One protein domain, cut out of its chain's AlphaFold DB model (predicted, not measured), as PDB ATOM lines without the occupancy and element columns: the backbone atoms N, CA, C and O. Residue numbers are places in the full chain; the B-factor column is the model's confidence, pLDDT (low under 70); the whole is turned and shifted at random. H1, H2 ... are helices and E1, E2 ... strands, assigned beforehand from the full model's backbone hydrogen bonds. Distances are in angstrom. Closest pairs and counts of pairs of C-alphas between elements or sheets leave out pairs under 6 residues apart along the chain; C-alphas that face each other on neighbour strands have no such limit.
ATOM      1  N   THR A   2      23.146  28.883  17.137       90.00
ATOM      2  CA  THR A   2      24.489  28.508  17.644       90.00
ATOM      3  C   THR A   2      25.395  29.737  17.820       90.00
ATOM      4  O   THR A   2      25.057  30.835  17.383       90.00
ATOM      5  N   GLN A   3      26.557  29.583  18.474       88.00
ATOM      6  CA  GLN A   3      27.536  30.676  18.599       88.00
ATOM      7  C   GLN A   3      28.088  31.108  17.227       88.00
ATOM      8  O   GLN A   3      28.237  32.301  16.985       88.00
ATOM      9  N   ASP A   4      28.294  30.162  16.309       92.19
ATOM     10  CA  ASP A   4      28.746  30.457  14.943       92.19
ATOM     11  C   ASP A   4      27.721  31.315  14.178       92.19
ATOM     12  O   ASP A   4      28.085  32.229  13.441       92.19
ATOM     13  N   GLU A   5      26.421  31.070  14.382       91.31
ATOM     14  CA  GLU A   5      25.341  31.878  13.797       91.31
ATOM     15  C   GLU A   5      25.307  33.301  14.373       91.31
ATOM     16  O   GLU A   5      25.026  34.254  13.645       91.31
ATOM     17  N   LEU A   6      25.642  33.475  15.656       90.50
ATOM     18  CA  LEU A   6      25.808  34.800  16.257       90.50
ATOM     19  C   LEU A   6      27.008  35.553  15.674       90.50
ATOM     20  O   LEU A   6      26.917  36.762  15.452       90.50
ATOM     21  N   ASP A   7      28.119  34.861  15.428       90.94
ATOM     22  CA  ASP A   7      29.315  35.463  14.840       90.94
ATOM     23  C   ASP A   7      29.066  35.851  13.370       90.94
ATOM     24  O   ASP A   7      29.410  36.960  12.953       90.94
ATOM     25  N   LEU A   8      28.333  35.020  12.620       92.44
ATOM     26  CA  LEU A   8      27.818  35.357  11.288       92.44
ATOM     27  C   LEU A   8      26.865  36.558  11.323       92.44
ATOM     28  O   LEU A   8      26.933  37.427  10.450       92.44
ATOM     29  N   LEU A   9      25.983  36.649  12.325       89.81
ATOM     30  CA  LEU A   9      25.096  37.800  12.502       89.81
ATOM     31  C   LEU A   9      25.905  39.078  12.782       89.81
ATOM     32  O   LEU A   9      25.619  40.132  12.203       89.81
ATOM     33  N   ARG A  10      26.941  38.968  13.629       90.38
ATOM     34  CA  ARG A  10      27.884  40.047  13.952       90.38
ATOM     35  C   ARG A  10      28.570  40.576  12.695       90.38
ATOM     36  O   ARG A  10      28.608  41.791  12.498       90.38
ATOM     37  N   GLU A  11      29.090  39.677  11.867       91.06
ATOM     38  CA  GLU A  11      29.799  40.013  10.632       91.06
ATOM     39  C   GLU A  11      28.849  40.600   9.577       91.06
ATOM     40  O   GLU A  11      29.101  41.683   9.047       91.06
ATOM     41  N   SER A  12      27.706  39.950   9.341       90.00
ATOM     42  CA  SER A  12      26.735  40.361   8.316       90.00
ATOM     43  C   SER A  12      26.115  41.739   8.561       90.00
ATOM     44  O   SER A  12      25.856  42.462   7.600       90.00
ATOM     45  N   HIS A  13      25.925  42.138   9.822       86.12
ATOM     46  CA  HIS A  13      25.331  43.435  10.176       86.12
ATOM     47  C   HIS A  13      26.345  44.413  10.787       86.12
ATOM     48  O   HIS A  13      25.955  45.451  11.323       86.12
ATOM     49  N   SER A  14      27.647  44.109  10.683       86.31
ATOM     50  CA  SER A  14      28.752  44.994  11.082       86.31
ATOM     51  C   SER A  14      28.673  45.497  12.531       86.31
ATOM     52  O   SER A  14      28.964  46.661  12.817       86.31
ATOM     53  N   PHE A  15      28.282  44.634  13.472       85.44
ATOM     54  CA  PHE A  15      28.181  45.040  14.872       85.44
ATOM     55  C   PHE A  15      29.568  45.354  15.457       85.44
ATOM     56  O   PHE A  15      30.470  44.510  15.386       85.44
ATOM     57  N   PRO A  16      29.751  46.517  16.110       85.12
ATOM     58  CA  PRO A  16      31.040  46.871  16.684       85.12
ATOM     59  C   PRO A  16      31.449  45.883  17.797       85.12
ATOM     60  O   PRO A  16      30.589  45.404  18.546       85.12
ATOM     61  N   PRO A  17      32.755  45.593  17.970       85.19
ATOM     62  CA  PRO A  17      33.241  44.661  18.997       85.19
ATOM     63  C   PRO A  17      32.866  45.056  20.432       85.19
ATOM     64  O   PRO A  17      32.810  44.206  21.316       85.19
ATOM     65  N   SER A  18      32.592  46.343  20.670       85.00
ATOM     66  CA  SER A  18      32.160  46.876  21.967       85.00
ATOM     67  C   SER A  18      30.752  46.437  22.381       85.00
ATOM     68  O   SER A  18      30.423  46.482  23.567       85.00
ATOM     69  N   VAL A  19      29.921  46.014  21.426       85.00
ATOM     70  CA  VAL A  19      28.545  45.581  21.667       85.00
ATOM     71  C   VAL A  19      28.530  44.078  21.924       85.00
ATOM     72  O   VAL A  19      28.985  43.296  21.086       85.00
ATOM     73  N   GLN A  20      28.002  43.662  23.076       88.25
ATOM     74  CA  GLN A  20      27.857  42.245  23.411       88.25
ATOM     75  C   GLN A  20      26.519  41.728  22.891       88.25
ATOM     76  O   GLN A  20      25.471  42.297  23.188       88.25
ATOM     77  N   ILE A  21      26.563  40.639  22.123       90.56
ATOM     78  CA  ILE A  21      25.380  39.948  21.609       90.56
ATOM     79  C   ILE A  21      25.288  38.625  22.361       90.56
ATOM     80  O   ILE A  21      26.275  37.893  22.442       90.56
ATOM     81  N   ARG A  22      24.127  38.337  22.943       90.12
ATOM     82  CA  ARG A  22      23.859  37.090  23.658       90.12
ATOM     83  C   ARG A  22      22.507  36.530  23.251       90.12
ATOM     84  O   ARG A  22      21.553  37.277  23.042       90.12
ATOM     85  N   LEU A  23      22.404  35.208  23.207       90.25
ATOM     86  CA  LEU A  23      21.102  34.567  23.092       90.25
ATOM     87  C   LEU A  23      20.351  34.675  24.426       90.25
ATOM     88  O   LEU A  23      20.969  34.630  25.502       90.25
ATOM     89  N   PRO A  24      19.023  34.855  24.394       85.38
ATOM     90  CA  PRO A  24      18.205  34.683  25.574       85.38
ATOM     91  C   PRO A  24      18.366  33.245  26.086       85.38
ATOM     92  O   PRO A  24      18.479  32.298  25.311       85.38
ATOM     93  N   LYS A  25      18.408  33.092  27.412       88.00
ATOM     94  CA  LYS A  25      18.344  31.771  28.046       88.00
ATOM     95  C   LYS A  25      16.947  31.178  27.833       88.00
ATOM     96  O   LYS A  25      16.004  31.931  27.613       88.00
ATOM     97  N   GLU A  26      16.812  29.858  27.928       86.62
ATOM     98  CA  GLU A  26      15.562  29.121  27.659       86.62
ATOM     99  C   GLU A  26      14.345  29.619  28.469       86.62
ATOM    100  O   GLU A  26      13.204  29.464  28.042       86.62
ATOM    101  N   ASP A  27      14.579  30.263  29.615       87.38
ATOM    102  CA  ASP A  27      13.576  30.842  30.512       87.38
ATOM    103  C   ASP A  27      13.274  32.332  30.253       87.38
ATOM    104  O   ASP A  27      12.373  32.906  30.869       87.38
ATOM    105  N   LYS A  28      14.025  32.980  29.358       81.94
ATOM    106  CA  LYS A  28      13.987  34.426  29.131       81.94
ATOM    107  C   LYS A  28      13.414  34.744  27.758       81.94
ATOM    108  O   LYS A  28      13.869  34.257  26.733       81.94
ATOM    109  N   THR A  29      12.430  35.633  27.728       80.94
ATOM    110  CA  THR A  29      11.904  36.208  26.483       80.94
ATOM    111  C   THR A  29      12.573  37.550  26.186       80.94
ATOM    112  O   THR A  29      13.203  38.148  27.062       80.94
ATOM    113  N   ILE A  30      12.400  38.073  24.970       74.19
ATOM    114  CA  ILE A  30      12.855  39.424  24.579       74.19
ATOM    115  C   ILE A  30      12.292  40.509  25.518       74.19
ATOM    116  O   ILE A  30      12.916  41.546  25.710       74.19
ATOM    117  N   ALA A  31      11.155  40.250  26.171       75.00
ATOM    118  CA  ALA A  31      10.560  41.144  27.163       75.00
ATOM    119  C   ALA A  31      11.278  41.146  28.531       75.00
ATOM    120  O   ALA A  31      10.932  41.942  29.396       75.00
ATOM    121  N   SER A  32      12.256  40.259  28.751       81.00
ATOM    122  CA  SER A  32      12.969  40.082  30.031       81.00
ATOM    123  C   SER A  32      14.408  40.631  30.023       81.00
ATOM    124  O   SER A  32      15.285  40.158  30.757       81.00
ATOM    125  N   THR A  33      14.674  41.621  29.170       81.12
ATOM    126  CA  THR A  33      15.981  42.286  29.064       81.12
ATOM    127  C   THR A  33      16.332  43.015  30.358       81.12
ATOM    128  O   THR A  33      15.462  43.533  31.058       81.12
ATOM    129  N   HIS A  34      17.612  42.998  30.733       81.62
ATOM    130  CA  HIS A  34      18.068  43.656  31.959       81.62
ATOM    131  C   HIS A  34      18.226  45.161  31.702       81.62
ATOM    132  O   HIS A  34      18.302  45.598  30.554       81.62
ATOM    133  N   SER A  35      18.259  45.972  32.764       78.81
ATOM    134  CA  SER A  35      18.537  47.405  32.613       78.81
ATOM    135  C   SER A  35      19.892  47.596  31.915       78.81
ATOM    136  O   SER A  35      20.894  47.033  32.358       78.81
ATOM    137  N   GLY A  36      19.903  48.334  30.800       79.50
ATOM    138  CA  GLY A  36      21.077  48.513  29.932       79.50
ATOM    139  C   GLY A  36      21.182  47.534  28.753       79.50
ATOM    140  O   GLY A  36      22.120  47.629  27.962       79.50
ATOM    141  N   GLU A  37      20.225  46.618  28.595       84.44
ATOM    142  CA  GLU A  37      20.138  45.716  27.447       84.44
ATOM    143  C   GLU A  37      18.905  46.010  26.590       84.44
ATOM    144  O   GLU A  37      17.850  46.408  27.086       84.44
ATOM    145  N   VAL A  38      19.029  45.737  25.295       80.31
ATOM    146  CA  VAL A  38      17.952  45.838  24.316       80.31
ATOM    147  C   VAL A  38      17.842  44.500  23.594       80.31
ATOM    148  O   VAL A  38      18.819  43.984  23.055       80.31
ATOM    149  N   GLY A  39      16.659  43.899  23.616       86.69
ATOM    150  CA  GLY A  39      16.372  42.707  22.823       86.69
ATOM    151  C   GLY A  39      16.087  43.082  21.370       86.69
ATOM    152  O   GLY A  39      15.770  44.225  21.096       86.69
ATOM    153  N   PHE A  40      16.189  42.155  20.432       85.06
ATOM    154  CA  PHE A  40      15.764  42.317  19.040       85.06
ATOM    155  C   PHE A  40      15.345  40.954  18.498       85.06
ATOM    156  O   PHE A  40      15.870  39.924  18.932       85.06
ATOM    157  N   TYR A  41      14.411  40.924  17.554       85.12
ATOM    158  CA  TYR A  41      14.189  39.717  16.771       85.12
ATOM    159  C   TYR A  41      15.218  39.659  15.642       85.12
ATOM    160  O   TYR A  41      15.599  40.684  15.082       85.12
ATOM    161  N   GLU A  42      15.636  38.456  15.250       84.00
ATOM    162  CA  GLU A  42      16.536  38.276  14.101       84.00
ATOM    163  C   GLU A  42      15.974  38.932  12.822       84.00
ATOM    164  O   GLU A  42      16.692  39.575  12.055       84.00
ATOM    165  N   ALA A  43      14.651  38.856  12.645       82.06
ATOM    166  CA  ALA A  43      13.936  39.467  11.530       82.06
ATOM    167  C   ALA A  43      14.107  40.996  11.442       82.06
ATOM    168  O   ALA A  43      13.995  41.547  10.344       82.06
ATOM    169  N   ASP A  44      14.394  41.673  12.557       80.00
ATOM    170  CA  ASP A  44      14.587  43.125  12.587       80.00
ATOM    171  C   ASP A  44      15.883  43.521  11.855       80.00
ATOM    172  O   ASP A  44      15.936  44.525  11.143       80.00
ATOM    173  N   PHE A  45      16.920  42.683  11.933       83.00
ATOM    174  CA  PHE A  45      18.178  42.897  11.214       83.00
ATOM    175  C   PHE A  45      18.018  42.658   9.709       83.00
ATOM    176  O   PHE A  45      18.510  43.435   8.890       83.00
ATOM    177  N   HIS A  46      17.204  41.670   9.322       79.12
ATOM    178  CA  HIS A  46      16.877  41.417   7.916       79.12
ATOM    179  C   HIS A  46      16.089  42.546   7.242       79.12
ATOM    180  O   HIS A  46      16.134  42.664   6.017       79.12
ATOM    181  N   VAL A  47      15.379  43.384   8.006       73.44
ATOM    182  CA  VAL A  47      14.728  44.585   7.459       73.44
ATOM    183  C   VAL A  47      15.635  45.818   7.444       73.44
ATOM    184  O   VAL A  47      15.165  46.908   7.123       73.44
ATOM    185  N   GLY A  48      16.927  45.648   7.738       74.00
ATOM    186  CA  GLY A  48      17.939  46.695   7.627       74.00
ATOM    187  C   GLY A  48      18.196  47.473   8.915       74.00
ATOM    188  O   GLY A  48      18.753  48.569   8.848       74.00
ATOM    189  N   LEU A  49      17.805  46.953  10.083       79.62
ATOM    190  CA  LEU A  49      18.264  47.524  11.345       79.62
ATOM    191  C   LEU A  49      19.775  47.275  11.483       79.62
ATOM    192  O   LEU A  49      20.205  46.137  11.632       79.62
ATOM    193  N   CYS A  50      20.582  48.334  11.456       78.44
ATOM    194  CA  CYS A  50      22.025  48.254  11.693       78.44
ATOM    195  C   CYS A  50      22.381  48.945  13.013       78.44
ATOM    196  O   CYS A  50      21.813  49.990  13.347       78.44
ATOM    197  N   LEU A  51      23.337  48.380  13.758       80.50
ATOM    198  CA  LEU A  51      23.913  49.028  14.935       80.50
ATOM    199  C   LEU A  51      25.231  49.738  14.584       80.50
ATOM    200  O   LEU A  51      25.995  49.221  13.773       80.50
ATOM    201  N   PRO A  52      25.538  50.885  15.218       77.75
ATOM    202  CA  PRO A  52      24.743  51.568  16.246       77.75
ATOM    203  C   PRO A  52      23.459  52.202  15.681       77.75
ATOM    204  O   PRO A  52      23.487  52.801  14.608       77.75
ATOM    205  N   ILE A  53      22.336  52.100  16.417       78.38
ATOM    206  CA  ILE A  53      21.091  52.803  16.052       78.38
ATOM    207  C   ILE A  53      21.427  54.283  15.894       78.38
ATOM    208  O   ILE A  53      21.988  54.889  16.810       78.38
ATOM    209  N   HIS A  54      21.065  54.859  14.746       79.94
ATOM    210  CA  HIS A  54      21.347  56.257  14.446       79.94
ATOM    211  C   HIS A  54      20.898  57.161  15.615       79.94
ATOM    212  O   HIS A  54      19.760  57.015  16.077       79.94
ATOM    213  N   PRO A  55      21.725  58.114  16.097       76.81
ATOM    214  CA  PRO A  55      21.416  58.918  17.284       76.81
ATOM    215  C   PRO A  55      20.046  59.604  17.235       76.81
ATOM    216  O   PRO A  55      19.386  59.733  18.260       76.81
ATOM    217  N   THR A  56      19.583  59.995  16.045       79.25
ATOM    218  CA  THR A  56      18.233  60.545  15.832       79.25
ATOM    219  C   THR A  56      17.132  59.539  16.160       79.25
ATOM    220  O   THR A  56      16.214  59.875  16.897       79.25
ATOM    221  N   ILE A  57      17.234  58.301  15.663       83.56
ATOM    222  CA  ILE A  57      16.267  57.232  15.952       83.56
ATOM    223  C   ILE A  57      16.277  56.937  17.454       83.56
ATOM    224  O   ILE A  57      15.222  56.865  18.074       83.56
ATOM    225  N   ARG A  58      17.469  56.864  18.065       82.56
ATOM    226  CA  ARG A  58      17.627  56.678  19.514       82.56
ATOM    227  C   ARG A  58      16.947  57.796  20.316       82.56
ATOM    228  O   ARG A  58      16.255  57.495  21.280       82.56
ATOM    229  N   LYS A  59      17.105  59.063  19.916       81.31
ATOM    230  CA  LYS A  59      16.441  60.211  20.562       81.31
ATOM    231  C   LYS A  59      14.923  60.160  20.425       81.31
ATOM    232  O   LYS A  59      14.244  60.459  21.396       81.31
ATOM    233  N   ILE A  60      14.405  59.767  19.260       83.88
ATOM    234  CA  ILE A  60      12.960  59.614  19.037       83.88
ATOM    235  C   ILE A  60      12.404  58.524  19.957       83.88
ATOM    236  O   ILE A  60      11.465  58.767  20.704       83.88
ATOM    237  N   LEU A  61      13.031  57.347  19.967       85.75
ATOM    238  CA  LEU A  61      12.619  56.240  20.831       85.75
ATOM    239  C   LEU A  61      12.690  56.615  22.318       85.75
ATOM    240  O   LEU A  61      11.762  56.320  23.065       85.75
ATOM    241  N   TYR A  62      13.742  57.330  22.730       83.81
ATOM    242  CA  TYR A  62      13.879  57.848  24.093       83.81
ATOM    243  C   TYR A  62      12.790  58.870  24.444       83.81
ATOM    244  O   TYR A  62      12.194  58.774  25.509       83.81
ATOM    245  N   TYR A  63      12.496  59.809  23.541       85.00
ATOM    246  CA  TYR A  63      11.467  60.831  23.740       85.00
ATOM    247  C   TYR A  63      10.086  60.211  23.990       85.00
ATOM    248  O   TYR A  63       9.379  60.629  24.901       85.00
ATOM    249  N   TYR A  64       9.741  59.158  23.246       82.75
ATOM    250  CA  TYR A  64       8.480  58.436  23.426       82.75
ATOM    251  C   TYR A  64       8.524  57.358  24.522       82.75
ATOM    252  O   TYR A  64       7.517  56.696  24.757       82.75
ATOM    253  N   ASN A  65       9.664  57.154  25.195       81.00
ATOM    254  CA  ASN A  65       9.892  56.035  26.120       81.00
ATOM    255  C   ASN A  65       9.569  54.656  25.502       81.00
ATOM    256  O   ASN A  65       9.142  53.734  26.197       81.00
ATOM    257  N   ILE A  66       9.776  54.509  24.188       80.56
ATOM    258  CA  ILE A  66       9.517  53.274  23.441       80.56
ATOM    259  C   ILE A  66      10.829  52.508  23.302       80.56
ATOM    260  O   ILE A  66      11.818  53.008  22.762       80.56
ATOM    261  N   CYS A  67      10.839  51.256  23.746       75.06
ATOM    262  CA  CYS A  67      11.945  50.361  23.449       75.06
ATOM    263  C   CYS A  67      11.932  50.024  21.946       75.06
ATOM    264  O   CYS A  67      10.862  49.721  21.417       75.06
ATOM    265  N   PRO A  68      13.088  49.994  21.257       75.31
ATOM    266  CA  PRO A  68      13.212  49.474  19.897       75.31
ATOM    267  C   PRO A  68      12.350  48.214  19.616       75.31
ATOM    268  O   PRO A  68      11.690  48.121  18.587       75.31
ATOM    269  N   THR A  69      12.266  47.272  20.561       67.12
ATOM    270  CA  THR A  69      11.472  46.029  20.435       67.12
ATOM    271  C   THR A  69       9.962  46.199  20.449       67.12
ATOM    272  O   THR A  69       9.242  45.311  19.999       67.12
ATOM    273  N   GLN A  70       9.469  47.287  21.031       75.69
ATOM    274  CA  GLN A  70       8.041  47.567  21.137       75.69
ATOM    275  C   GLN A  70       7.487  48.139  19.834       75.69
ATOM    276  O   GLN A  70       6.274  48.139  19.624       75.69
ATOM    277  N   LEU A  71       8.363  48.613  18.950       78.94
ATOM    278  CA  LEU A  71       7.961  49.164  17.675       78.94
ATOM    279  C   LEU A  71       7.641  48.013  16.709       78.94
ATOM    280  O   LEU A  71       8.482  47.170  16.405       78.94
ATOM    281  N   ILE A  72       6.397  47.962  16.226       77.62
ATOM    282  CA  ILE A  72       5.981  46.977  15.220       77.62
ATOM    283  C   ILE A  72       6.819  47.196  13.953       77.62
ATOM    284  O   ILE A  72       7.113  48.333  13.590       77.62
ATOM    285  N   LEU A  73       7.154  46.124  13.233       73.75
ATOM    286  CA  LEU A  73       7.990  46.163  12.026       73.75
ATOM    287  C   LEU A  73       7.568  47.234  10.997       73.75
ATOM    288  O   LEU A  73       8.409  47.838  10.337       73.75
ATOM    289  N   ASN A  74       6.265  47.494  10.863       72.81
ATOM    290  CA  ASN A  74       5.756  48.551   9.988       72.81
ATOM    291  C   ASN A  74       6.108  49.952  10.508       72.81
ATOM    292  O   ASN A  74       6.560  50.789   9.733       72.81
ATOM    293  N   ALA A  75       5.987  50.185  11.815       77.31
ATOM    294  CA  ALA A  75       6.383  51.443  12.440       77.31
ATOM    295  C   ALA A  75       7.910  51.648  12.392       77.31
ATOM    296  O   ALA A  75       8.368  52.765  12.156       77.31
ATOM    297  N   TRP A  76       8.699  50.571  12.488       81.00
ATOM    298  CA  TRP A  76      10.140  50.608  12.218       81.00
ATOM    299  C   TRP A  76      10.466  51.100  10.814       81.00
ATOM    300  O   TRP A  76      11.296  51.995  10.656       81.00
ATOM    301  N   ARG A  77       9.800  50.547   9.794       77.31
ATOM    302  CA  ARG A  77       9.991  50.977   8.402       77.31
ATOM    303  C   ARG A  77       9.658  52.453   8.225       77.31
ATOM    304  O   ARG A  77      10.454  53.167   7.622       77.31
ATOM    305  N   SER A  78       8.545  52.915   8.793       80.06
ATOM    306  CA  SER A  78       8.155  54.328   8.743       80.06
ATOM    307  C   SER A  78       9.187  55.232   9.419       80.06
ATOM    308  O   SER A  78       9.563  56.259   8.856       80.06
ATOM    309  N   LEU A  79       9.711  54.830  10.581       82.75
ATOM    310  CA  LEU A  79      10.724  55.588  11.316       82.75
ATOM    311  C   LEU A  79      12.045  55.684  10.538       82.75
ATOM    312  O   LEU A  79      12.613  56.770  10.403       82.75
ATOM    313  N   VAL A  80      12.518  54.564   9.982       78.06
ATOM    314  CA  VAL A  80      13.732  54.529   9.152       78.06
ATOM    315  C   VAL A  80      13.539  55.360   7.885       78.06
ATOM    316  O   VAL A  80      14.437  56.125   7.525       78.06
ATOM    317  N   TYR A  81      12.373  55.272   7.239       80.38
ATOM    318  CA  TYR A  81      12.067  56.048   6.040       80.38
ATOM    319  C   TYR A  81      12.052  57.551   6.334       80.38
ATOM    320  O   TYR A  81      12.754  58.300   5.661       80.38
ATOM    321  N   ALA A  82      11.355  57.985   7.387       78.62
ATOM    322  CA  ALA A  82      11.265  59.392   7.783       78.62
ATOM    323  C   ALA A  82      12.629  60.008   8.140       78.62
ATOM    324  O   ALA A  82      12.919  61.156   7.792       78.62
ATOM    325  N   VAL A  83      13.495  59.249   8.820       79.00
ATOM    326  CA  VAL A  83      14.855  59.710   9.136       79.00
ATOM    327  C   VAL A  83      15.725  59.738   7.877       79.00
ATOM    328  O   VAL A  83      16.459  60.704   7.667       79.00
ATOM    329  N   SER A  84      15.607  58.734   7.005       74.06
ATOM    330  CA  SER A  84      16.379  58.656   5.758       74.06
ATOM    331  C   SER A  84      16.007  59.764   4.770       74.06
ATOM    332  O   SER A  84      16.894  60.369   4.164       74.06
ATOM    333  N   THR A  85      14.718  60.086   4.627       74.00
ATOM    334  CA  THR A  85      14.262  61.189   3.767       74.00
ATOM    335  C   THR A  85      14.715  62.538   4.309       74.00
ATOM    336  O   THR A  85      15.271  63.320   3.543       74.00
ATOM    337  N   LYS A  86      14.609  62.797   5.623       68.25
ATOM    338  CA  LYS A  86      15.131  64.041   6.219       68.25
ATOM    339  C   LYS A  86      16.643  64.195   6.051       68.25
ATOM    340  O   LYS A  86      17.093  65.294   5.738       68.25
ATOM    341  N   ILE A  87      17.431  63.131   6.222       66.19
ATOM    342  CA  ILE A  87      18.887  63.185   6.000       66.19
ATOM    343  C   ILE A  87      19.188  63.518   4.531       66.19
ATOM    344  O   ILE A  87      19.979  64.422   4.263       66.19
ATOM    345  N   ASN A  88      18.505  62.874   3.581       60.94
ATOM    346  CA  ASN A  88      18.673  63.172   2.155       60.94
ATOM    347  C   ASN A  88      18.246  64.611   1.802       60.94
ATOM    348  O   ASN A  88      18.951  65.299   1.061       60.94
ATOM    349  N   CYS A  89      17.152  65.110   2.383       59.53
ATOM    350  CA  CYS A  89      16.695  66.487   2.199       59.53
ATOM    351  C   CYS A  89      17.630  67.527   2.839       59.53
ATOM    352  O   CYS A  89      17.741  68.627   2.314       59.53
ATOM    353  N   LEU A  90      18.336  67.201   3.928       58.84
ATOM    354  CA  LEU A  90      19.306  68.102   4.567       58.84
ATOM    355  C   LEU A  90      20.649  68.161   3.821       58.84
ATOM    356  O   LEU A  90      21.303  69.205   3.812       58.84
ATOM    357  N   PHE A  91      21.057  67.076   3.157       53.59
ATOM    358  CA  PHE A  91      22.290  67.049   2.361       53.59
ATOM    359  C   PHE A  91      22.138  67.693   0.973       53.59
ATOM    360  O   PHE A  91      23.111  68.238   0.444       53.59
ATOM    361  N   CYS A  92      20.930  67.706   0.403       47.31
ATOM    362  CA  CYS A  92      20.673  68.258  -0.933       47.31
ATOM    363  C   CYS A  92      21.039  69.763  -1.072       47.31
ATOM    364  O   CYS A  92      21.751  70.129  -2.011       47.31
ATOM    365  N   PRO A  93      20.672  70.659  -0.130       49.03
ATOM    366  CA  PRO A  93      21.013  72.083  -0.213       49.03
ATOM    367  C   PRO A  93      22.484  72.387   0.110       49.03
ATOM    368  O   PRO A  93      23.052  73.345  -0.418       49.03
ATOM    369  N   LEU A  94      23.120  71.583   0.970       51.62
ATOM    370  CA  LEU A  94      24.516  71.787   1.380       51.62
ATOM    371  C   LEU A  94      25.513  71.438   0.267       51.62
ATOM    372  O   LEU A  94      26.571  72.064   0.177       51.62
ATOM    373  N   LEU A  95      25.162  70.499  -0.613       48.59
ATOM    374  CA  LEU A  95      25.960  70.163  -1.795       48.59
ATOM    375  C   LEU A  95      25.742  71.156  -2.949       48.59
ATOM    376  O   LEU A  95      26.685  71.450  -3.682       48.59
ATOM    377  N   SER A  96      24.551  71.758  -3.048       47.25
ATOM    378  CA  SER A  96      24.246  72.811  -4.030       47.25
ATOM    379  C   SER A  96      25.052  74.105  -3.791       47.25
ATOM    380  O   SER A  96      25.521  74.741  -4.735       47.25
ATOM    381  N   VAL A 158      17.274  37.694  19.969       62.66
ATOM    382  CA  VAL A 158      18.667  38.076  20.217       62.66
ATOM    383  C   VAL A 158      18.665  39.194  21.259       62.66
ATOM    384  O   VAL A 158      17.818  40.080  21.219       62.66
ATOM    385  N   VAL A 159      19.575  39.164  22.232       71.38
ATOM    386  CA  VAL A 159      19.708  40.221  23.247       71.38
ATOM    387  C   VAL A 159      21.045  40.926  23.075       71.38
ATOM    388  O   VAL A 159      22.086  40.286  22.952       71.38
ATOM    389  N   ILE A 160      21.017  42.254  23.080       69.00
ATOM    390  CA  ILE A 160      22.177  43.108  22.856       69.00
ATOM    391  C   ILE A 160      22.407  43.981  24.091       69.00
ATOM    392  O   ILE A 160      21.528  44.734  24.501       69.00
ATOM    393  N   GLY A 161      23.593  43.881  24.688       48.62
ATOM    394  CA  GLY A 161      24.017  44.709  25.817       48.62
ATOM    395  C   GLY A 161      25.069  45.734  25.396       48.62
ATOM    396  O   GLY A 161      26.088  45.373  24.798       48.62
ATOM    397  N   GLU A 162      24.847  47.007  25.735       37.97
ATOM    398  CA  GLU A 162      25.865  48.057  25.633       37.97
ATOM    399  C   GLU A 162      26.571  48.169  26.992       37.97
ATOM    400  O   GLU A 162      25.944  48.398  28.028       37.97
TER     401      GLU A 162
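AT A GLANCE: This is residues 2 to 96 and 158 to 162 of the 345 residues of an uncharacterized protein of Actinidia rufa (UniProt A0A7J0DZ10). A small three-stranded sheet with helix H1 grazing it at E1 makes one part of the domain, and H3 with the long helix H4 makes another, where the two helices meet at a steep angle. Residues 84 to 96 of H4 stick out from the body as an arm and add to its length, while short H2 follows directly on the end of E2. The printed part has 100 residues with four named helices and three named strands, in the order H1 E1 E2 H2 H3 H4 E3; the sheet order is E1 - E3 - E2, all antiparallel, and the class is mixed, helices and strands. The whole is only just compact, close to loose, with a radius of gyration of the C-alphas of 15.1 A and spans of 53 by 29 by 23 A.

IN THESE COORDINATES: In the sheet, E1 is residues 19 to 22, 9.9 A long, E3 is residues 158 to 162, 13.4 A, and E2 is residues 37 to 41, 13.6 A. E3 ends at C-alpha 162, (25.865, 48.057, 25.633). H1 is residues 3 to 12, 14.1 A, from C-alpha 3 at (27.536, 30.676, 18.599). H2 is residues 42 to 46, 6.9 A, and H3 is residues 55 to 63, 12.0 A. H4 is residues 73 to 96, 35.1 A, with C-alpha 96 at (24.246, 72.811, -4.030).

HOW THE PARTS SIT: E3 is the inner strand, and E1 and E2 are the edge strands. E1 and E3 are antiparallel at 148 degrees, with N 22 and O 159 within hydrogen-bond range at 2.8 A. E3 and E2 are antiparallel at 151 degrees, with N 38 and O 160 at 2.8 A. H1 is on the sheet but only grazes it, with residues 3 to 10; the closest C-alphas of H1 and E1 are those of Leu 6 and Ile 21, 7.4 A apart. H2 is not on the sheet. H2 and H4 are close but not clearly touching, with the C-alphas of Asp 44 and Leu 73 closest at 7.3 A. H3 and H4 touch, H4 with residues 79 to 83 alone, closest at the C-alphas of Ile 57 and Val 83, 7.4 A; they run opposite ways at a steep tilt of 48 degrees. H3 and H4 are not on the sheet. In H1, H2 and H3 every O i to N i+4 pair is within hydrogen-bond range, and in H4 18 of 20 are.

THE WHOLE: The C-alphas of Asp 27 and Ser 96 are the two farthest apart, at 55.4 A. Residues 97 to 157 are not printed, and C-alphas 96 and 158 are 42.7 A apart across this cut. The link from E1 to E2 is long, with 14 residues. Mean pLDDT of the printed part is 78.1; residue 69, residues 86 to 96, residue 158 and residues 160 to 162 are under 70.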